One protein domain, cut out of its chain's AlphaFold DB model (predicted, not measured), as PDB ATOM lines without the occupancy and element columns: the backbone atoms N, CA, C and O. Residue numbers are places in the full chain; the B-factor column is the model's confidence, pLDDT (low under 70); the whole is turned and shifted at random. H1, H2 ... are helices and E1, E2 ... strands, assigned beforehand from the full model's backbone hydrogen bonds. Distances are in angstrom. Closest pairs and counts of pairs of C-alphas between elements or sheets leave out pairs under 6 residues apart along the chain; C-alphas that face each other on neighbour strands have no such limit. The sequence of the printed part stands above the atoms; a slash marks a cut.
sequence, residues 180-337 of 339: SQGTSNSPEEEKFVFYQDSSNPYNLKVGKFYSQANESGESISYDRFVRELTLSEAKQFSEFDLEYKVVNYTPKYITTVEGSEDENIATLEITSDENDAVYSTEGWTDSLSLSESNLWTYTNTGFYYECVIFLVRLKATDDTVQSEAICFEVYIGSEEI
ATOM      1  N   SER A 180     -26.830 -22.841  32.999       67.94
ATOM      2  CA  SER A 180     -28.009 -21.963  32.859       67.94
ATOM      3  C   SER A 180     -27.720 -20.504  33.240       67.94
ATOM      4  O   SER A 180     -27.203 -20.249  34.322       67.94
ATOM      5  N   GLN A 181     -28.093 -19.564  32.367       76.00
ATOM      6  CA  GLN A 181     -27.849 -18.114  32.465       76.00
ATOM      7  C   GLN A 181     -29.151 -17.301  32.641       76.00
ATOM      8  O   GLN A 181     -29.186 -16.084  32.447       76.00
ATOM      9  N   GLY A 182     -30.256 -17.975  32.974       73.81
ATOM     10  CA  GLY A 182     -31.573 -17.367  33.181       73.81
ATOM     11  C   GLY A 182     -32.514 -17.474  31.979       73.81
ATOM     12  O   GLY A 182     -32.212 -18.129  30.986       73.81
ATOM     13  N   THR A 183     -33.672 -16.824  32.080       74.50
ATOM     14  CA  THR A 183     -34.780 -16.931  31.116       74.50
ATOM     15  C   THR A 183     -34.925 -15.681  30.250       74.50
ATOM     16  O   THR A 183     -34.811 -14.568  30.758       74.50
ATOM     17  N   SER A 184     -35.255 -15.854  28.971       77.31
ATOM     18  CA  SER A 184     -35.622 -14.785  28.033       77.31
ATOM     19  C   SER A 184     -37.010 -15.024  27.426       77.31
ATOM     20  O   SER A 184     -37.487 -16.155  27.374       77.31
ATOM     21  N   ASN A 185     -37.659 -13.968  26.930       81.19
ATOM     22  CA  ASN A 185     -38.910 -14.068  26.161       81.19
ATOM     23  C   ASN A 185     -38.671 -14.359  24.668       81.19
ATOM     24  O   ASN A 185     -39.620 -14.550  23.909       81.19
ATOM     25  N   SER A 186     -37.409 -14.394  24.238       80.06
ATOM     26  CA  SER A 186     -36.993 -14.740  22.880       80.06
ATOM     27  C   SER A 186     -35.778 -15.668  22.914       80.06
ATOM     28  O   SER A 186     -34.922 -15.506  23.790       80.06
ATOM     29  N   PRO A 187     -35.668 -16.622  21.973       77.81
ATOM     30  CA  PRO A 187     -34.446 -17.396  21.835       77.81
ATOM     31  C   PRO A 187     -33.325 -16.458  21.378       77.81
ATOM     32  O   PRO A 187     -33.555 -15.610  20.513       77.81
ATOM     33  N   GLU A 188     -32.127 -16.593  21.942       73.12
ATOM     34  CA  GLU A 188     -30.955 -15.922  21.370       73.12
ATOM     35  C   GLU A 188     -30.332 -16.766  20.260       73.12
ATOM     36  O   GLU A 188     -30.439 -17.999  20.248       73.12
ATOM     37  N   GLU A 189     -29.676 -16.083  19.327       70.06
ATOM     38  CA  GLU A 189     -28.902 -16.717  18.269       70.06
ATOM     39  C   GLU A 189     -27.739 -17.523  18.860       70.06
ATOM     40  O   GLU A 189     -27.124 -17.128  19.853       70.06
ATOM     41  N   GLU A 190     -27.410 -18.659  18.240       77.50
ATOM     42  CA  GLU A 190     -26.273 -19.474  18.669       77.50
ATOM     43  C   GLU A 190     -24.939 -18.799  18.295       77.50
ATOM     44  O   GLU A 190     -24.280 -19.185  17.326       77.50
ATOM     45  N   LYS A 191     -24.530 -17.787  19.064       85.06
ATOM     46  CA  LYS A 191     -23.226 -17.123  18.942       85.06
ATOM     47  C   LYS A 191     -22.153 -17.834  19.772       85.06
ATOM     48  O   LYS A 191     -22.454 -18.563  20.728       85.06
ATOM     49  N   PHE A 192     -20.886 -17.627  19.408       90.88
ATOM     50  CA  PHE A 192     -19.766 -18.021  20.262       90.88
ATOM     51  C   PHE A 192     -19.697 -17.092  21.469       90.88
ATOM     52  O   PHE A 192     -19.916 -15.893  21.339       90.88
ATOM     53  N   VAL A 193     -19.390 -17.635  22.640       89.00
ATOM     54  CA  VAL A 193     -19.317 -16.862  23.885       89.00
ATOM     55  C   VAL A 193     -18.087 -17.251  24.683       89.00
ATOM     56  O   VAL A 193     -17.642 -18.402  24.637       89.00
ATOM     57  N   PHE A 194     -17.565 -16.296  25.446       88.88
ATOM     58  CA  PHE A 194     -16.553 -16.562  26.456       88.88
ATOM     59  C   PHE A 194     -17.227 -16.924  27.781       88.88
ATOM     60  O   PHE A 194     -18.251 -16.346  28.155       88.88
ATOM     61  N   TYR A 195     -16.656 -17.891  28.491       86.94
ATOM     62  CA  TYR A 195     -17.092 -18.264  29.832       86.94
ATOM     63  C   TYR A 195     -15.901 -18.614  30.716       86.94
ATOM     64  O   TYR A 195     -14.856 -19.050  30.229       86.94
ATOM     65  N   GLN A 196     -16.051 -18.429  32.025       84.56
ATOM     66  CA  GLN A 196     -14.977 -18.713  32.975       84.56
ATOM     67  C   GLN A 196     -14.852 -20.208  33.264       84.56
ATOM     68  O   GLN A 196     -15.846 -20.915  33.463       84.56
ATOM     69  N   ASP A 197     -13.615 -20.698  33.330       82.69
ATOM     70  CA  ASP A 197     -13.350 -22.052  33.794       82.69
ATOM     71  C   ASP A 197     -13.618 -22.158  35.301       82.69
ATOM     72  O   ASP A 197     -12.933 -21.555  36.121       82.69
ATOM     73  N   SER A 198     -14.573 -23.010  35.678       78.62
ATOM     74  CA  SER A 198     -14.878 -23.313  37.085       78.62
ATOM     75  C   SER A 198     -13.674 -23.791  37.912       78.62
ATOM     76  O   SER A 198     -13.708 -23.708  39.136       78.62
ATOM     77  N   SER A 199     -12.625 -24.318  37.268       82.44
ATOM     78  CA  SER A 199     -11.404 -24.767  37.946       82.44
ATOM     79  C   SER A 199     -10.353 -23.667  38.130       82.44
ATOM     80  O   SER A 199      -9.477 -23.815  38.981       82.44
ATOM     81  N   ASN A 200     -10.429 -22.582  37.351       83.75
ATOM     82  CA  ASN A 200      -9.538 -21.432  37.451       83.75
ATOM     83  C   ASN A 200     -10.211 -20.176  36.849       83.75
ATOM     84  O   ASN A 200     -10.291 -20.084  35.621       83.75
ATOM     85  N   PRO A 201     -10.633 -19.189  37.663       78.44
ATOM     86  CA  PRO A 201     -11.360 -18.006  37.186       78.44
ATOM     87  C   PRO A 201     -10.534 -17.092  36.265       78.44
ATOM     88  O   PRO A 201     -11.115 -16.289  35.534       78.44
ATOM     89  N   TYR A 202      -9.203 -17.242  36.250       79.94
ATOM     90  CA  TYR A 202      -8.295 -16.525  35.345       79.94
ATOM     91  C   TYR A 202      -8.179 -17.162  33.952       79.94
ATOM     92  O   TYR A 202      -7.548 -16.597  33.059       79.94
ATOM     93  N   ASN A 203      -8.779 -18.336  33.747       84.06
ATOM     94  CA  ASN A 203      -8.812 -18.998  32.452       84.06
ATOM     95  C   ASN A 203     -10.190 -18.823  31.817       84.06
ATOM     96  O   ASN A 203     -11.192 -19.350  32.308       84.06
ATOM     97  N   LEU A 204     -10.224 -18.137  30.677       86.50
ATOM     98  CA  LEU A 204     -11.413 -18.076  29.839       86.50
ATOM     99  C   LEU A 204     -11.440 -19.263  28.875       86.50
ATOM    100  O   LEU A 204     -10.433 -19.651  28.280       86.50
ATOM    101  N   LYS A 205     -12.628 -19.835  28.711       89.38
ATOM    102  CA  LYS A 205     -12.949 -20.843  27.705       89.38
ATOM    103  C   LYS A 205     -13.949 -20.277  26.713       89.38
ATOM    104  O   LYS A 205     -14.594 -19.258  26.951       89.38
ATOM    105  N   VAL A 206     -14.085 -20.983  25.601       91.00
ATOM    106  CA  VAL A 206     -15.023 -20.638  24.537       91.00
ATOM    107  C   VAL A 206     -16.091 -21.709  24.459       91.00
ATOM    108  O   VAL A 206     -15.801 -22.909  24.488       91.00
ATOM    109  N   GLY A 207     -17.336 -21.265  24.391       91.25
ATOM    110  CA  GLY A 207     -18.511 -22.106  24.277       91.25
ATOM    111  C   GLY A 207     -19.464 -21.574  23.224       91.25
ATOM    112  O   GLY A 207     -19.184 -20.590  22.535       91.25
ATOM    113  N   LYS A 208     -20.607 -22.241  23.106       89.25
ATOM    114  CA  LYS A 208     -21.719 -21.746  22.308       89.25
ATOM    115  C   LYS A 208     -22.921 -21.534  23.192       89.25
ATOM    116  O   LYS A 208     -23.234 -22.372  24.046       89.25
ATOM    117  N   PHE A 209     -23.580 -20.422  22.945       85.69
ATOM    118  CA  PHE A 209     -24.856 -20.137  23.541       85.69
ATOM    119  C   PHE A 209     -25.958 -20.959  22.858       85.69
ATOM    120  O   PHE A 209     -25.936 -21.138  21.638       85.69
ATOM    121  N   TYR A 210     -26.922 -21.466  23.625       83.81
ATOM    122  CA  TYR A 210     -28.160 -22.019  23.079       83.81
ATOM    123  C   TYR A 210     -29.348 -21.762  24.009       83.81
ATOM    124  O   TYR A 210     -29.203 -21.619  25.225       83.81
ATOM    125  N   SER A 211     -30.537 -21.720  23.414       85.81
ATOM    126  CA  SER A 211     -31.799 -21.501  24.118       85.81
ATOM    127  C   SER A 211     -32.634 -22.778  24.137       85.81
ATOM    128  O   SER A 211     -32.785 -23.438  23.109       85.81
ATOM    129  N   GLN A 212     -33.224 -23.108  25.282       86.94
ATOM    130  CA  GLN A 212     -34.197 -24.187  25.416       86.94
ATOM    131  C   GLN A 212     -35.569 -23.600  25.742       86.94
ATOM    132  O   GLN A 212     -35.727 -22.904  26.740       86.94
ATOM    133  N   ALA A 213     -36.565 -23.887  24.904       86.44
ATOM    134  CA  ALA A 213     -37.932 -23.457  25.165       86.44
ATOM    135  C   ALA A 213     -38.470 -24.116  26.444       86.44
ATOM    136  O   ALA A 213     -38.407 -25.336  26.614       86.44
ATOM    137  N   ASN A 214     -39.023 -23.288  27.316       81.31
ATOM    138  CA  ASN A 214     -39.740 -23.661  28.516       81.31
ATOM    139  C   ASN A 214     -41.212 -23.281  28.315       81.31
ATOM    140  O   ASN A 214     -41.617 -22.116  28.414       81.31
ATOM    141  N   GLU A 215     -41.998 -24.289  27.940       73.31
ATOM    142  CA  GLU A 215     -43.429 -24.175  27.670       73.31
ATOM    143  C   GLU A 215     -44.214 -24.346  28.978       73.31
ATOM    144  O   GLU A 215     -44.698 -25.429  29.308       73.31
ATOM    145  N   SER A 216     -44.333 -23.262  29.746       63.97
ATOM    146  CA  SER A 216     -45.163 -23.220  30.952       63.97
ATOM    147  C   SER A 216     -46.328 -22.243  30.768       63.97
ATOM    148  O   SER A 216     -46.220 -21.058  31.076       63.97
ATOM    149  N   GLY A 217     -47.477 -22.749  30.309       68.69
ATOM    150  CA  GLY A 217     -48.710 -21.965  30.141       68.69
ATOM    151  C   GLY A 217     -48.852 -21.305  28.762       68.69
ATOM    152  O   GLY A 217     -48.465 -21.888  27.756       68.69
ATOM    153  N   GLU A 218     -49.455 -20.108  28.700       67.31
ATOM    154  CA  GLU A 218     -49.748 -19.376  27.445       67.31
ATOM    155  C   GLU A 218     -48.555 -18.569  26.889       67.31
ATOM    156  O   GLU A 218     -48.674 -17.918  25.854       67.31
ATOM    157  N   SER A 219     -47.403 -18.573  27.565       73.12
ATOM    158  CA  SER A 219     -46.197 -17.849  27.146       73.12
ATOM    159  C   SER A 219     -45.007 -18.797  27.062       73.12
ATOM    160  O   SER A 219     -44.787 -19.604  27.963       73.12
ATOM    161  N   ILE A 220     -44.240 -18.691  25.976       79.56
ATOM    162  CA  ILE A 220     -42.987 -19.428  25.804       79.56
ATOM    163  C   ILE A 220     -41.870 -18.567  26.387       79.56
ATOM    164  O   ILE A 220     -41.676 -17.432  25.956       79.56
ATOM    165  N   SER A 221     -41.145 -19.120  27.354       86.56
ATOM    166  CA  SER A 221     -39.872 -18.563  27.815       86.56
ATOM    167  C   SER A 221     -38.728 -19.439  27.315       86.56
ATOM    168  O   SER A 221     -38.948 -20.575  26.900       86.56
ATOM    169  N   TYR A 222     -37.514 -18.911  27.310       84.88
ATOM    170  CA  TYR A 222     -36.329 -19.603  26.828       84.88
ATOM    171  C   TYR A 222     -35.261 -19.589  27.906       84.88
ATOM    172  O   TYR A 222     -34.728 -18.531  28.238       84.88
ATOM    173  N   ASP A 223     -34.947 -20.766  28.434       84.75
ATOM    174  CA  ASP A 223     -33.809 -20.961  29.318       84.75
ATOM    175  C   ASP A 223     -32.519 -20.886  28.498       84.75
ATOM    176  O   ASP A 223     -32.374 -21.531  27.456       84.75
ATOM    177  N   ARG A 224     -31.586 -20.067  28.965       84.00
ATOM    178  CA  ARG A 224     -30.336 -19.729  28.289       84.00
ATOM    179  C   ARG A 224     -29.208 -20.593  28.828       84.00
ATOM    180  O   ARG A 224     -29.075 -20.698  30.043       84.00
ATOM    181  N   PHE A 225     -28.392 -21.195  27.968       85.06
ATOM    182  CA  PHE A 225     -27.312 -22.090  28.386       85.06
ATOM    183  C   PHE A 225     -26.027 -21.863  27.597       85.06
ATOM    184  O   PHE A 225     -26.055 -21.628  26.390       85.06
ATOM    185  N   VAL A 226     -24.892 -22.051  28.275       88.50
ATOM    186  CA  VAL A 226     -23.582 -22.186  27.629       88.50
ATOM    187  C   VAL A 226     -23.132 -23.635  27.675       88.50
ATOM    188  O   VAL A 226     -23.163 -24.274  28.730       88.50
ATOM    189  N   ARG A 227     -22.682 -24.139  26.526       89.06
ATOM    190  CA  ARG A 227     -22.081 -25.468  26.383       89.06
ATOM    191  C   ARG A 227     -20.695 -25.395  25.760       89.06
ATOM    192  O   ARG A 227     -20.363 -24.438  25.060       89.06
ATOM    193  N   GLU A 228     -19.922 -26.457  25.957       91.88
ATOM    194  CA  GLU A 228     -18.668 -26.654  25.235       91.88
ATOM    195  C   GLU A 228     -18.908 -26.750  23.721       91.88
ATOM    196  O   GLU A 228     -19.971 -27.176  23.242       91.88
ATOM    197  N   LEU A 229     -17.893 -26.339  22.963       93.31
ATOM    198  CA  LEU A 229     -17.890 -26.457  21.514       93.31
ATOM    199  C   LEU A 229     -17.738 -27.918  21.089       93.31
ATOM    200  O   LEU A 229     -16.949 -28.680  21.649       93.31
ATOM    201  N   THR A 230     -18.439 -28.299  20.027       93.81
ATOM    202  CA  THR A 230     -18.093 -29.512  19.279       93.81
ATOM    203  C   THR A 230     -16.754 -29.325  18.556       93.81
ATOM    204  O   THR A 230     -16.316 -28.201  18.319       93.81
ATOM    205  N   LEU A 231     -16.116 -30.416  18.114       94.38
ATOM    206  CA  LEU A 231     -14.858 -30.337  17.350       94.38
ATOM    207  C   LEU A 231     -14.974 -29.464  16.087       94.38
ATOM    208  O   LEU A 231     -14.031 -28.762  15.731       94.38
ATOM    209  N   SER A 232     -16.129 -29.498  15.413       94.38
ATOM    210  CA  SER A 232     -16.373 -28.664  14.231       94.38
ATOM    211  C   SER A 232     -16.496 -27.186  14.594       94.38
ATOM    212  O   SER A 232     -15.973 -26.343  13.874       94.38
ATOM    213  N   GLU A 233     -17.171 -26.863  15.696       94.12
ATOM    214  CA  GLU A 233     -17.337 -25.480  16.156       94.12
ATOM    215  C   GLU A 233     -16.026 -24.911  16.708       94.12
ATOM    216  O   GLU A 233     -15.703 -23.764  16.431       94.12
ATOM    217  N   ALA A 234     -15.226 -25.717  17.413       92.88
ATOM    218  CA  ALA A 234     -13.891 -25.320  17.854       92.88
ATOM    219  C   ALA A 234     -12.982 -24.982  16.662       92.88
ATOM    220  O   ALA A 234     -12.246 -23.999  16.701       92.88
ATOM    221  N   LYS A 235     -13.084 -25.757  15.572       93.19
ATOM    222  CA  LYS A 235     -12.377 -25.450  14.327       93.19
ATOM    223  C   LYS A 235     -12.862 -24.132  13.714       93.19
ATOM    224  O   LYS A 235     -12.031 -23.290  13.398       93.19
ATOM    225  N   GLN A 236     -14.174 -23.931  13.600       91.88
ATOM    226  CA  GLN A 236     -14.745 -22.675  13.091       91.88
ATOM    227  C   GLN A 236     -14.298 -21.465  13.919       91.88
ATOM    228  O   GLN A 236     -13.900 -20.454  13.356       91.88
ATOM    229  N   PHE A 237     -14.302 -21.582  15.248       90.94
ATOM    230  CA  PHE A 237     -13.842 -20.511  16.125       90.94
ATOM    231  C   PHE A 237     -12.363 -20.177  15.899       90.94
ATOM    232  O   PHE A 237     -12.000 -19.009  15.816       90.94
ATOM    233  N   SER A 238     -11.506 -21.192  15.738       88.50
ATOM    234  CA  SER A 238     -10.079 -20.965  15.471       88.50
ATOM    235  C   SER A 238      -9.800 -20.287  14.124       88.50
ATOM    236  O   SER A 238      -8.735 -19.707  13.951       88.50
ATOM    237  N   GLU A 239     -10.747 -20.326  13.181       88.88
ATOM    238  CA  GLU A 239     -10.644 -19.644  11.883       88.88
ATOM    239  C   GLU A 239     -10.961 -18.139  11.976       88.88
ATOM    240  O   GLU A 239     -10.750 -17.417  11.004       88.88
ATOM    241  N   PHE A 240     -11.450 -17.642  13.121       86.69
ATOM    242  CA  PHE A 240     -11.695 -16.210  13.312       86.69
ATOM    243  C   PHE A 240     -10.420 -15.385  13.507       86.69
ATOM    244  O   PHE A 240     -10.497 -14.181  13.304       86.69
ATOM    245  N   ASP A 241      -9.288 -16.008  13.853       87.69
ATOM    246  CA  ASP A 241      -7.997 -15.335  14.079       87.69
ATOM    247  C   ASP A 241      -8.138 -14.118  15.014       87.69
ATOM    248  O   ASP A 241      -7.994 -12.959  14.627       87.69
ATOM    249  N   LEU A 242      -8.547 -14.392  16.254       88.25
ATOM    250  CA  LEU A 242      -8.789 -13.373  17.271       88.25
ATOM    251  C   LEU A 242      -7.504 -13.010  18.010       88.25
ATOM    252  O   LEU A 242      -6.700 -13.885  18.332       88.25
ATOM    253  N   GLU A 243      -7.390 -11.739  18.377       87.00
ATOM    254  CA  GLU A 243      -6.396 -11.258  19.330       87.00
ATOM    255  C   GLU A 243      -7.069 -10.651  20.563       87.00
ATOM    256  O   GLU A 243      -8.192 -10.137  20.513       87.00
ATOM    257  N   TYR A 244      -6.360 -10.731  21.682       84.50
ATOM    258  CA  TYR A 244      -6.861 -10.413  23.009       84.50
ATOM    259  C   TYR A 244      -5.952  -9.418  23.713       84.50
ATOM    260  O   TYR A 244      -4.737  -9.413  23.510       84.50
ATOM    261  N   LYS A 245      -6.526  -8.599  24.587       79.94
ATOM    262  CA  LYS A 245      -5.764  -7.686  25.435       79.94
ATOM    263  C   LYS A 245      -6.419  -7.582  26.795       79.94
ATOM    264  O   LYS A 245      -7.633  -7.449  26.903       79.94
ATOM    265  N   VAL A 246      -5.597  -7.624  27.833       76.44
ATOM    266  CA  VAL A 246      -6.035  -7.330  29.195       76.44
ATOM    267  C   VAL A 246      -5.550  -5.934  29.547       76.44
ATOM    268  O   VAL A 246      -4.360  -5.649  29.401       76.44
ATOM    269  N   VAL A 247      -6.462  -5.069  29.985       69.88
ATOM    270  CA  VAL A 247      -6.152  -3.659  30.242       69.88
ATOM    271  C   VAL A 247      -6.004  -3.396  31.736       69.88
ATOM    272  O   VAL A 247      -6.784  -3.887  32.550       69.88
ATOM    273  N   ASN A 248      -4.989  -2.600  32.082       60.06
ATOM    274  CA  ASN A 248      -4.830  -2.037  33.418       60.06
ATOM    275  C   ASN A 248      -5.778  -0.852  33.566       60.06
ATOM    276  O   ASN A 248      -5.447   0.264  33.171       60.06
ATOM    277  N   TYR A 249      -6.956  -1.112  34.119       55.75
ATOM    278  CA  TYR A 249      -7.991  -0.101  34.271       55.75
ATOM    279  C   TYR A 249      -7.809   0.706  35.563       55.75
ATOM    280  O   TYR A 249      -7.556   0.154  36.635       55.75
ATOM    281  N   THR A 250      -7.968   2.028  35.475       48.62
ATOM    282  CA  THR A 250      -8.153   2.912  36.637       48.62
ATOM    283  C   THR A 250      -9.432   3.723  36.408       48.62
ATOM    284  O   THR A 250      -9.426   4.588  35.529       48.62
ATOM    285  N   PRO A 251     -10.533   3.480  37.145       48.53
ATOM    286  CA  PRO A 251     -11.776   4.215  36.930       48.53
ATOM    287  C   PRO A 251     -11.570   5.715  37.152       48.53
ATOM    288  O   PRO A 251     -11.135   6.134  38.225       48.53
ATOM    289  N   LYS A 252     -11.899   6.538  36.145       39.66
ATOM    290  CA  LYS A 252     -11.851   8.007  36.263       39.66
ATOM    291  C   LYS A 252     -12.997   8.563  37.117       39.66
ATOM    292  O   LYS A 252     -12.806   9.587  37.768       39.66
ATOM    293  N   TYR A 253     -14.158   7.899  37.143       37.62
ATOM    294  CA  TYR A 253     -15.342   8.360  37.870       37.62
ATOM    295  C   TYR A 253     -16.129   7.182  38.461       37.62
ATOM    296  O   TYR A 253     -16.564   6.295  37.739       37.62
ATOM    297  N   ILE A 254     -16.347   7.202  39.778       41.09
ATOM    298  CA  ILE A 254     -17.406   6.431  40.438       41.09
ATOM    299  C   ILE A 254     -18.438   7.468  40.878       41.09
ATOM    300  O   ILE A 254     -18.249   8.136  41.894       41.09
ATOM    301  N   THR A 255     -19.499   7.675  40.099       37.31
ATOM    302  CA  THR A 255     -20.628   8.489  40.562       37.31
ATOM    303  C   THR A 255     -21.591   7.596  41.329       37.31
ATOM    304  O   THR A 255     -22.385   6.871  40.735       37.31
ATOM    305  N   THR A 256     -21.538   7.658  42.656       38.44
ATOM    306  CA  THR A 256     -22.672   7.272  43.499       38.44
ATOM    307  C   THR A 256     -23.812   8.248  43.222       38.44
ATOM    308  O   THR A 256     -23.670   9.448  43.463       38.44
ATOM    309  N   VAL A 257     -24.929   7.763  42.679       36.12
ATOM    310  CA  VAL A 257     -26.140   8.579  42.534       36.12
ATOM    311  C   VAL A 257     -26.745   8.742  43.930       36.12
ATOM    312  O   VAL A 257     -27.413   7.842  44.430       36.12
ATOM    313  N   GLU A 258     -26.477   9.867  44.597       34.16
ATOM    314  CA  GLU A 258     -27.144  10.186  45.865       34.16
ATOM    315  C   GLU A 258     -28.658  10.358  45.624       34.16
ATOM    316  O   GLU A 258     -29.077  11.228  44.856       34.16
ATOM    317  N   GLY A 259     -29.484   9.552  46.303       38.69
ATOM    318  CA  GLY A 259     -30.930   9.780  46.420       38.69
ATOM    319  C   GLY A 259     -31.879   8.905  45.586       38.69
ATOM    320  O   GLY A 259     -33.069   9.223  45.544       38.69
ATOM    321  N   SER A 260     -31.431   7.816  44.950       37.66
ATOM    322  CA  SER A 260     -32.342   6.740  44.511       37.66
ATOM    323  C   SER A 260     -32.544   5.722  45.637       37.66
ATOM    324  O   SER A 260     -31.598   5.415  46.346       37.66
ATOM    325  N   GLU A 261     -33.743   5.144  45.797       38.50
ATOM    326  CA  GLU A 261     -33.976   4.040  46.761       38.50
ATOM    327  C   GLU A 261     -33.040   2.829  46.521       38.50
ATOM    328  O   GLU A 261     -32.840   2.016  47.421       38.50
ATOM    329  N   ASP A 262     -32.392   2.781  45.352       40.38
ATOM    330  CA  ASP A 262     -31.235   1.952  45.015       40.38
ATOM    331  C   ASP A 262     -29.917   2.752  45.141       40.38
ATOM    332  O   ASP A 262     -29.247   3.045  44.153       40.38
ATOM    333  N   GLU A 263     -29.532   3.142  46.358       30.64
ATOM    334  CA  GLU A 263     -28.328   3.953  46.664       30.64
ATOM    335  C   GLU A 263     -26.974   3.249  46.367       30.64
ATOM    336  O   GLU A 263     -25.919   3.753  46.737       30.64
ATOM    337  N   ASN A 264     -26.965   2.087  45.698       38.00
ATOM    338  CA  ASN A 264     -25.773   1.234  45.536       38.00
ATOM    339  C   ASN A 264     -25.526   0.705  44.110       38.00
ATOM    340  O   ASN A 264     -24.740  -0.225  43.918       38.00
ATOM    341  N   ILE A 265     -26.159   1.279  43.086       33.88
ATOM    342  CA  ILE A 265     -25.808   0.953  41.698       33.88
ATOM    343  C   ILE A 265     -24.786   1.983  41.219       33.88
ATOM    344  O   ILE A 265     -25.135   3.064  40.749       33.88
ATOM    345  N   ALA A 266     -23.502   1.649  41.357       38.00
ATOM    346  CA  ALA A 266     -22.468   2.303  40.574       38.00
ATOM    347  C   ALA A 266     -22.657   1.855  39.119       38.00
ATOM    348  O   ALA A 266     -22.257   0.755  38.742       38.00
ATOM    349  N   THR A 267     -23.323   2.672  38.303       35.47
ATOM    350  CA  THR A 267     -23.310   2.466  36.854       35.47
ATOM    351  C   THR A 267     -21.887   2.752  36.394       35.47
ATOM    352  O   THR A 267     -21.452   3.903  36.398       35.47
ATOM    353  N   LEU A 268     -21.140   1.694  36.077       39.12
ATOM    354  CA  LEU A 268     -19.800   1.805  35.521       39.12
ATOM    355  C   LEU A 268     -19.931   2.403  34.117       39.12
ATOM    356  O   LEU A 268     -20.233   1.704  33.151       39.12
ATOM    357  N   GLU A 269     -19.756   3.716  34.002       37.00
ATOM    358  CA  GLU A 269     -19.614   4.348  32.700       37.00
ATOM    359  C   GLU A 269     -18.183   4.071  32.237       37.00
ATOM    360  O   GLU A 269     -17.223   4.701  32.685       37.00
ATOM    361  N   ILE A 270     -18.032   3.069  31.368       43.69
ATOM    362  CA  ILE A 270     -16.809   2.877  30.590       43.69
ATOM    363  C   ILE A 270     -16.753   4.061  29.621       43.69
ATOM    364  O   ILE A 270     -17.159   3.967  28.465       43.69
ATOM    365  N   THR A 271     -16.338   5.228  30.116       35.28
ATOM    366  CA  THR A 271     -16.077   6.380  29.262       35.28
ATOM    367  C   THR A 271     -14.956   5.970  28.326       35.28
ATOM    368  O   THR A 271     -13.865   5.618  28.778       35.28
ATOM    369  N   SER A 272     -15.266   6.000  27.036       38.59
ATOM    370  CA  SER A 272     -14.492   5.597  25.859       38.59
ATOM    371  C   SER A 272     -13.112   6.252  25.692       38.59
ATOM    372  O   SER A 272     -12.554   6.223  24.599       38.59
ATOM    373  N   ASP A 273     -12.542   6.842  26.741       36.22
ATOM    374  CA  ASP A 273     -11.182   7.381  26.749       36.22
ATOM    375  C   ASP A 273     -10.137   6.263  26.548       36.22
ATOM    376  O   ASP A 273      -9.011   6.533  26.156       36.22
ATOM    377  N   GLU A 274     -10.502   4.990  26.749       41.28
ATOM    378  CA  GLU A 274      -9.656   3.841  26.393       41.28
ATOM    379  C   GLU A 274      -9.695   3.447  24.912       41.28
ATOM    380  O   GLU A 274      -8.962   2.534  24.530       41.28
ATOM    381  N   ASN A 275     -10.395   4.189  24.043       41.06
ATOM    382  CA  ASN A 275     -10.005   4.187  22.631       41.06
ATOM    383  C   ASN A 275      -8.507   4.532  22.495       41.06
ATOM    384  O   ASN A 275      -7.849   3.996  21.611       41.06
ATOM    385  N   ASP A 276      -7.907   5.264  23.444       38.03
ATOM    386  CA  ASP A 276      -6.465   5.531  23.467       38.03
ATOM    387  C   ASP A 276      -5.587   4.282  23.652       38.03
ATOM    388  O   ASP A 276      -4.456   4.232  23.165       38.03
ATOM    389  N   ALA A 277      -6.103   3.220  24.280       37.84
ATOM    390  CA  ALA A 277      -5.399   1.945  24.421       37.84
ATOM    391  C   ALA A 277      -5.610   0.996  23.219       37.84
ATOM    392  O   ALA A 277      -4.918  -0.027  23.127       37.84
ATOM    393  N   VAL A 278      -6.534   1.314  22.301       41.31
ATOM    394  CA  VAL A 278      -6.914   0.483  21.138       41.31
ATOM    395  C   VAL A 278      -5.924   0.618  19.971       41.31
ATOM    396  O   VAL A 278      -5.755  -0.329  19.197       41.31
ATOM    397  N   TYR A 279      -5.210   1.745  19.881       41.66
ATOM    398  CA  TYR A 279      -4.311   2.047  18.757       41.66
ATOM    399  C   TYR A 279      -2.857   1.591  18.954       41.66
ATOM    400  O   TYR A 279      -2.111   1.475  17.984       41.66
ATOM    401  N   SER A 280      -2.460   1.254  20.185       38.59
ATOM    402  CA  SER A 280      -1.191   0.570  20.452       38.59
ATOM    403  C   SER A 280      -1.299  -0.896  20.027       38.59
ATOM    404  O   SER A 280      -1.960  -1.697  20.696       38.59
ATOM    405  N   THR A 281      -0.636  -1.263  18.926       40.50
ATOM    406  CA  THR A 281      -0.416  -2.672  18.538       40.50
ATOM    407  C   THR A 281       0.460  -3.410  19.555       40.50
ATOM    408  O   THR A 281       0.375  -4.632  19.675       40.50
ATOM    409  N   GLU A 282       1.245  -2.681  20.352       46.72
ATOM    410  CA  GLU A 282       1.989  -3.244  21.470       46.72
ATOM    411  C   GLU A 282       1.018  -3.633  22.603       46.72
ATOM    412  O   GLU A 282       0.278  -2.802  23.142       46.72
ATOM    413  N   GLY A 283       0.988  -4.930  22.936       66.69
ATOM    414  CA  GLY A 283       0.237  -5.482  24.073       66.69
ATOM    415  C   GLY A 283      -0.947  -6.402  23.745       66.69
ATOM    416  O   GLY A 283      -1.558  -6.911  24.682       66.69
ATOM    417  N   TRP A 284      -1.269  -6.645  22.469       76.81
ATOM    418  CA  TRP A 284      -2.228  -7.692  22.078       76.81
ATOM    419  C   TRP A 284      -1.550  -9.075  22.041       76.81
ATOM    420  O   TRP A 284      -0.356  -9.193  21.762       76.81
ATOM    421  N   THR A 285      -2.295 -10.132  22.359       76.12
ATOM    422  CA  THR A 285      -1.817 -11.520  22.420       76.12
ATOM    423  C   THR A 285      -2.821 -12.481  21.790       76.12
ATOM    424  O   THR A 285      -4.023 -12.256  21.860       76.12
ATOM    425  N   ASP A 286      -2.348 -13.598  21.238       78.94
ATOM    426  CA  ASP A 286      -3.210 -14.673  20.723       78.94
ATOM    427  C   ASP A 286      -3.675 -15.641  21.851       78.94
ATOM    428  O   ASP A 286      -4.245 -16.701  21.588       78.94
ATOM    429  N   SER A 287      -3.404 -15.321  23.128       78.06
ATOM    430  CA  SER A 287      -3.710 -16.166  24.296       78.06
ATOM    431  C   SER A 287      -4.903 -15.664  25.119       78.06
ATOM    432  O   SER A 287      -4.976 -14.494  25.477       78.06
ATOM    433  N   LEU A 288      -5.778 -16.591  25.530       73.62
ATOM    434  CA  LEU A 288      -6.936 -16.362  26.416       73.62
ATOM    435  C   LEU A 288      -6.599 -16.393  27.922       73.62
ATOM    436  O   LEU A 288      -7.478 -16.595  28.760       73.62
ATOM    437  N   SER A 289      -5.322 -16.256  28.281       72.00
ATOM    438  CA  SER A 289      -4.892 -16.293  29.684       72.00
ATOM    439  C   SER A 289      -4.967 -14.902  30.304       72.00
ATOM    440  O   SER A 289      -4.334 -13.973  29.803       72.00
ATOM    441  N   LEU A 290      -5.700 -14.766  31.408       73.25
ATOM    442  CA  LEU A 290      -5.719 -13.534  32.192       73.25
ATOM    443  C   LEU A 290      -4.520 -13.507  33.152       73.25
ATOM    444  O   LEU A 290      -4.045 -14.549  33.603       73.25
ATOM    445  N   SER A 291      -4.025 -12.308  33.461       69.06
ATOM    446  CA  SER A 291      -2.932 -12.099  34.418       69.06
ATOM    447  C   SER A 291      -3.448 -11.385  35.662       69.06
ATOM    448  O   SER A 291      -4.116 -10.358  35.547       69.06
ATOM    449  N   GLU A 292      -3.064 -11.875  36.844       65.44
ATOM    450  CA  GLU A 292      -3.321 -11.223  38.140       65.44
ATOM    451  C   GLU A 292      -2.741  -9.803  38.212       65.44
ATOM    452  O   GLU A 292      -3.246  -8.962  38.946       65.44
ATOM    453  N   SER A 293      -1.702  -9.505  37.423       65.81
ATOM    454  CA  SER A 293      -1.077  -8.175  37.390       65.81
ATOM    455  C   SER A 293      -2.024  -7.052  36.966       65.81
ATOM    456  O   SER A 293      -1.702  -5.889  37.190       65.81
ATOM    457  N   ASN A 294      -3.146  -7.407  36.336       67.12
ATOM    458  CA  ASN A 294      -4.113  -6.471  35.769       67.12
ATOM    459  C   ASN A 294      -5.456  -6.523  36.514       67.12
ATOM    460  O   ASN A 294      -6.471  -6.028  36.022       67.12
ATOM    461  N   LEU A 295      -5.465  -7.170  37.683       71.62
ATOM    462  CA  LEU A 295      -6.612  -7.234  38.565       71.62
ATOM    463  C   LEU A 295      -6.882  -5.843  39.132       71.62
ATOM    464  O   LEU A 295      -6.000  -5.207  39.713       71.62
ATOM    465  N   TRP A 296      -8.115  -5.388  38.985       74.06
ATOM    466  CA  TRP A 296      -8.594  -4.194  39.654       74.06
ATOM    467  C   TRP A 296      -9.629  -4.593  40.696       74.06
ATOM    468  O   TRP A 296     -10.326  -5.599  40.560       74.06
ATOM    469  N   THR A 297      -9.697  -3.810  41.765       70.12
ATOM    470  CA  THR A 297     -10.621  -4.063  42.865       70.12
ATOM    471  C   THR A 297     -11.507  -2.855  43.086       70.12
ATOM    472  O   THR A 297     -11.059  -1.711  42.984       70.12
ATOM    473  N   TYR A 298     -12.776  -3.103  43.385       66.94
ATOM    474  CA  TYR A 298     -13.703  -2.063  43.804       66.94
ATOM    475  C   TYR A 298     -14.604  -2.554  44.918       66.94
ATOM    476  O   TYR A 298     -14.727  -3.747  45.185       66.94
ATOM    477  N   THR A 299     -15.224  -1.604  45.601       66.38
ATOM    478  CA  THR A 299     -16.121  -1.887  46.709       66.38
ATOM    479  C   THR A 299     -17.540  -1.550  46.293       66.38
ATOM    480  O   THR A 299     -17.800  -0.437  45.841       66.38
ATOM    481  N   ASN A 300     -18.462  -2.491  46.476       63.94
ATOM    482  CA  ASN A 300     -19.887  -2.236  46.330       63.94
ATOM    483  C   ASN A 300     -20.661  -2.981  47.425       63.94
ATOM    484  O   ASN A 300     -20.361  -4.127  47.733       63.94
ATOM    485  N   THR A 301     -21.640  -2.317  48.044       67.56
ATOM    486  CA  THR A 301     -22.635  -2.942  48.937       67.56
ATOM    487  C   THR A 301     -22.076  -3.856  50.044       67.56
ATOM    488  O   THR A 301     -22.660  -4.887  50.364       67.56
ATOM    489  N   GLY A 302     -20.954  -3.493  50.672       64.94
ATOM    490  CA  GLY A 302     -20.363  -4.327  51.728       64.94
ATOM    491  C   GLY A 302     -19.587  -5.537  51.204       64.94
ATOM    492  O   GLY A 302     -19.284  -6.432  51.982       64.94
ATOM    493  N   PHE A 303     -19.225  -5.548  49.923       68.25
ATOM    494  CA  PHE A 303     -18.335  -6.525  49.307       68.25
ATOM    495  C   PHE A 303     -17.168  -5.831  48.595       68.25
ATOM    496  O   PHE A 303     -17.309  -4.749  48.016       68.25
ATOM    497  N   TYR A 304     -16.011  -6.480  48.632       72.81
ATOM    498  CA  TYR A 304     -14.903  -6.267  47.713       72.81
ATOM    499  C   TYR A 304     -15.135  -7.121  46.472       72.81
ATOM    500  O   TYR A 304     -15.449  -8.296  46.612       72.81
ATOM    501  N   TYR A 305     -14.985  -6.540  45.286       74.31
ATOM    502  CA  TYR A 305     -15.050  -7.220  43.996       74.31
ATOM    503  C   TYR A 305     -13.686  -7.127  43.326       74.31
ATOM    504  O   TYR A 305     -13.079  -6.056  43.301       74.31
ATOM    505  N   GLU A 306     -13.225  -8.240  42.773       80.06
ATOM    506  CA  GLU A 306     -12.020  -8.341  41.964       80.06
ATOM    507  C   GLU A 306     -12.418  -8.586  40.512       80.06
ATOM    508  O   GLU A 306     -13.131  -9.546  40.213       80.06
ATOM    509  N   CYS A 307     -11.953  -7.732  39.606       75.88
ATOM    510  CA  CYS A 307     -12.320  -7.775  38.200       75.88
ATOM    511  C   CYS A 307     -11.102  -7.589  37.286       75.88
ATOM    512  O   CYS A 307     -10.040  -7.114  37.691       75.88
ATOM    513  N   VAL A 308     -11.272  -7.960  36.019       77.44
ATOM    514  CA  VAL A 308     -10.307  -7.758  34.935       77.44
ATOM    515  C   VAL A 308     -11.059  -7.275  33.696       77.44
ATOM    516  O   VAL A 308     -12.117  -7.810  33.373       77.44
ATOM    517  N   ILE A 309     -10.517  -6.284  32.985       76.44
ATOM    518  CA  ILE A 309     -11.058  -5.858  31.689       76.44
ATOM    519  C   ILE A 309     -10.364  -6.639  30.574       76.44
ATOM    520  O   ILE A 309      -9.145  -6.557  30.400       76.44
ATOM    521  N   PHE A 310     -11.155  -7.412  29.833       78.56
ATOM    522  CA  PHE A 310     -10.718  -8.261  28.734       78.56
ATOM    523  C   PHE A 310     -11.285  -7.743  27.414       78.56
ATOM    524  O   PHE A 310     -12.499  -7.660  27.235       78.56
ATOM    525  N   LEU A 311     -10.401  -7.409  26.482       80.62
ATOM    526  CA  LEU A 311     -10.743  -6.975  25.137       80.62
ATOM    527  C   LEU A 311     -10.461  -8.094  24.139       80.62
ATOM    528  O   LEU A 311      -9.449  -8.791  24.243       80.62
ATOM    529  N   VAL A 312     -11.314  -8.211  23.128       82.69
ATOM    530  CA  VAL A 312     -11.132  -9.129  21.999       82.69
ATOM    531  C   VAL A 312     -11.518  -8.449  20.698       82.69
ATOM    532  O   VAL A 312     -12.509  -7.725  20.638       82.69
ATOM    533  N   ARG A 313     -10.761  -8.718  19.639       83.56
ATOM    534  CA  ARG A 313     -11.088  -8.276  18.283       83.56
ATOM    535  C   ARG A 313     -10.594  -9.274  17.245       83.56
ATOM    536  O   ARG A 313      -9.801 -10.164  17.553       83.56
ATOM    537  N   LEU A 314     -11.062  -9.123  16.010       85.06
ATOM    538  CA  LEU A 314     -10.503  -9.827  14.861       85.06
ATOM    539  C   LEU A 314      -9.153  -9.208  14.512       85.06
ATOM    540  O   LEU A 314      -9.033  -7.984  14.378       85.06
ATOM    541  N   LYS A 315      -8.148 -10.060  14.333       84.00
ATOM    542  CA  LYS A 315      -6.843  -9.643  13.842       84.00
ATOM    543  C   LYS A 315      -6.985  -9.134  12.412       84.00
ATOM    544  O   LYS A 315      -7.675  -9.723  11.579       84.00
ATOM    545  N   ALA A 316      -6.330  -8.016  12.117       80.12
ATOM    546  CA  ALA A 316      -6.303  -7.504  10.755       80.12
ATOM    547  C   ALA A 316      -5.537  -8.471   9.839       80.12
ATOM    548  O   ALA A 316      -4.437  -8.905  10.175       80.12
ATOM    549  N   THR A 317      -6.084  -8.750   8.657       84.44
ATOM    550  CA  THR A 317      -5.378  -9.482   7.594       84.44
ATOM    551  C   THR A 317      -4.769  -8.504   6.593       84.44
ATOM    552  O   THR A 317      -4.979  -7.296   6.705       84.44
ATOM    553  N   ASP A 318      -4.042  -8.993   5.589       83.38
ATOM    554  CA  ASP A 318      -3.477  -8.139   4.534       83.38
ATOM    555  C   ASP A 318      -4.556  -7.304   3.808       83.38
ATOM    556  O   ASP A 318      -4.313  -6.147   3.470       83.38
ATOM    557  N   ASP A 319      -5.773  -7.844   3.667       85.69
ATOM    558  CA  ASP A 319      -6.867  -7.236   2.893       85.69
ATOM    559  C   ASP A 319      -7.916  -6.493   3.739       85.69
ATOM    560  O   ASP A 319      -8.772  -5.795   3.187       85.69
ATOM    561  N   THR A 320      -7.901  -6.648   5.067       86.94
ATOM    562  CA  THR A 320      -8.926  -6.065   5.947       86.94
ATOM    563  C   THR A 320      -8.374  -5.202   7.076       86.94
ATOM    564  O   THR A 320      -7.305  -5.471   7.632       86.94
ATOM    565  N   VAL A 321      -9.129  -4.177   7.463       83.38
ATOM    566  CA  VAL A 321      -8.799  -3.362   8.642       83.38
ATOM    567  C   VAL A 321      -9.062  -4.128   9.945       83.38
ATOM    568  O   VAL A 321      -9.683  -5.195   9.924       83.38
ATOM    569  N   GLN A 322      -8.540  -3.612  11.063       76.88
ATOM    570  CA  GLN A 322      -8.819  -4.152  12.401       76.88
ATOM    571  C   GLN A 322     -10.327  -4.085  12.679       76.88
ATOM    572  O   GLN A 322     -10.979  -3.167  12.197       76.88
ATOM    573  N   SER A 323     -10.901  -5.026  13.432       74.69
ATOM    574  CA  SER A 323     -12.278  -4.841  13.912       74.69
ATOM    575  C   SER A 323     -12.307  -3.967  15.158       74.69
ATOM    576  O   SER A 323     -11.304  -3.838  15.867       74.69
ATOM    577  N   GLU A 324     -13.484  -3.427  15.465       76.62
ATOM    578  CA  GLU A 324     -13.744  -2.876  16.793       76.62
ATOM    579  C   GLU A 324     -13.514  -3.972  17.841       76.62
ATOM    580  O   GLU A 324     -13.721  -5.165  17.570       76.62
ATOM    581  N   ALA A 325     -13.004  -3.575  19.005       78.19
ATOM    582  CA  ALA A 325     -12.803  -4.489  20.113       78.19
ATOM    583  C   ALA A 325     -14.070  -4.576  20.958       78.19
ATOM    584  O   ALA A 325     -14.600  -3.556  21.392       78.19
ATOM    585  N   ILE A 326     -14.515  -5.797  21.252       76.62
ATOM    586  CA  ILE A 326     -15.549  -6.023  22.259       76.62
ATOM    587  C   ILE A 326     -14.871  -6.056  23.627       76.62
ATOM    588  O   ILE A 326     -13.877  -6.760  23.826       76.62
ATOM    589  N   CYS A 327     -15.436  -5.306  24.568       76.31
ATOM    590  CA  CYS A 327     -14.991  -5.247  25.952       76.31
ATOM    591  C   CYS A 327     -15.835  -6.162  26.844       76.31
ATOM    592  O   CYS A 327     -17.065  -6.125  26.807       76.31
ATOM    593  N   PHE A 328     -15.164  -6.940  27.690       75.94
ATOM    594  CA  PHE A 328     -15.772  -7.806  28.687       75.94
ATOM    595  C   PHE A 328     -15.211  -7.506  30.077       75.94
ATOM    596  O   PHE A 328     -13.997  -7.513  30.287       75.94
ATOM    597  N   GLU A 329     -16.103  -7.309  31.045       77.06
ATOM    598  CA  GLU A 329     -15.746  -7.291  32.462       77.06
ATOM    599  C   GLU A 329     -15.742  -8.727  32.997       77.06
ATOM    600  O   GLU A 329     -16.785  -9.381  33.076       77.06
ATOM    601  N   VAL A 330     -14.557  -9.236  33.335       76.69
ATOM    602  CA  VAL A 330     -14.381 -10.561  33.933       76.69
ATOM    603  C   VAL A 330     -14.379 -10.417  35.443       76.69
ATOM    604  O   VAL A 330     -13.463  -9.823  36.009       76.69
ATOM    605  N   TYR A 331     -15.361 -11.019  36.097       78.06
ATOM    606  CA  TYR A 331     -15.425 -11.064  37.547       78.06
ATOM    607  C   TYR A 331     -14.607 -12.232  38.110       78.06
ATOM    608  O   TYR A 331     -14.895 -13.390  37.822       78.06
ATOM    609  N   ILE A 332     -13.587 -11.950  38.913       81.69
ATOM    610  CA  ILE A 332     -12.654 -12.954  39.437       81.69
ATOM    611  C   ILE A 332     -13.084 -13.467  40.814       81.69
ATOM    612  O   ILE A 332     -13.014 -14.673  41.066       81.69
ATOM    613  N   GLY A 333     -13.573 -12.588  41.688       77.06
ATOM    614  CA  GLY A 333     -13.973 -12.970  43.038       77.06
ATOM    615  C   GLY A 333     -14.582 -11.831  43.846       77.06
ATOM    616  O   GLY A 333     -14.468 -10.664  43.476       77.06
ATOM    617  N   SER A 334     -15.225 -12.185  44.963       79.38
ATOM    618  CA  SER A 334     -15.590 -11.224  46.005       79.38
ATOM    619  C   SER A 334     -15.249 -11.711  47.391       79.38
ATOM    620  O   SER A 334     -15.208 -12.911  47.669       79.38
ATOM    621  N   GLU A 335     -15.103 -10.737  48.278       79.19
ATOM    622  CA  GLU A 335     -15.017 -10.941  49.711       79.19
ATOM    623  C   GLU A 335     -16.002 -10.014  50.428       79.19
ATOM    624  O   GLU A 335     -16.127  -8.838  50.091       79.19
ATOM    625  N   GLU A 336     -16.729 -10.540  51.413       79.06
ATOM    626  CA  GLU A 336     -17.613  -9.728  52.252       79.06
ATOM    627  C   GLU A 336     -16.777  -8.852  53.195       79.06
ATOM    628  O   GLU A 336     -15.872  -9.326  53.886       79.06
ATOM    629  N   ILE A 337     -17.103  -7.563  53.255       74.69
ATOM    630  CA  ILE A 337     -16.476  -6.608  54.164       74.69
ATOM    631  C   ILE A 337     -17.003  -6.891  55.567       74.69
ATOM    632  O   ILE A 337     -18.062  -6.412  55.975       74.69
TER     633      ILE A 337
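What this domain is: This is residues 180 to 337 of the 339 residues of an uncharacterized protein of Firmicutes bacterium CAG:631 (UniProt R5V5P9). Two strongly twisted antiparallel sheets of four strands each make an open V: one is curled like part of a barrel, with the E3 and E4 hairpin reaching away from the other sheet, which is built around the long strand E7. They come together where the beginning of E3 meets E8, while a long unnamed loop, residues 248 to 271, runs as far as 30 A from the mean of the C-alphas. The 158 printed residues hold two short helices and eight strands, in the order E1 E2 E3 E4 H1 E5 H2 E6 E7 E8, and the class is mostly strand. The first sheet has the order E1 E4 E3 E2; the second is branched. The whole is only just loose, close to compact, with a radius of gyration of the C-alphas of 18.5 A and spans of 54 by 49 by 30 A.

Where its parts are: E1, residues 180 to 184, begins at C-alpha 180 (-28.009, -21.963, 32.859). E2 is residues 192 to 197. E3, residues 200 to 215, is 35.4 A long and bends by 110 degrees at residue 203; E4, residues 220 to 228, is 25.4 A long. H1 is residues 231 to 238, E5 242 to 247, H2 272 to 278 and E6 296 to 300. E7, residues 303 to 314, is 35.5 A long; E8, residues 326 to 336, is 30.3 A long and ends at C-alpha 336 (-17.613, -9.728, 52.252).

How they stand to each other: E1 to E4 form a Greek key, in which E2, E3 and E4 are a meander, each strand the antiparallel neighbour of the one before, and E1 is the antiparallel neighbour of E4. N 181 and O 224 are 2.8 A apart, N 212 and O 223 2.8 A, and N 195 and O 205 2.9 A. H1 only grazes this sheet, with residues 233 to 237. The closest C-alphas of E3 and E8 are those of Pro 201 and Ile 332, 5.7 A apart. E6, E7 and E8 form another meander. E5 and E6 lie on one side of E7, E8 on the other side; N 245 and O 311 are 2.9 A apart, N 298 and O 305 3.0 A, and N 310 and O 328 2.9 A. H2 only grazes this sheet, with residues 274 to 278. Every O i to N i+4 pair is within hydrogen-bond range in H1; in H2 0 of 3 are, but 4 of 4 O i to N i+3 pairs.

The domain as a whole: The two C-alphas farthest apart, those of Gly 217 and Glu 282, are 54.7 A apart. The printed part has no cut. The links E5 to H2, H2 to E6 and E7 to E8 are long. Mean pLDDT of the printed part is 71.2; 51 residues are under 70, among them residues 247 to 283.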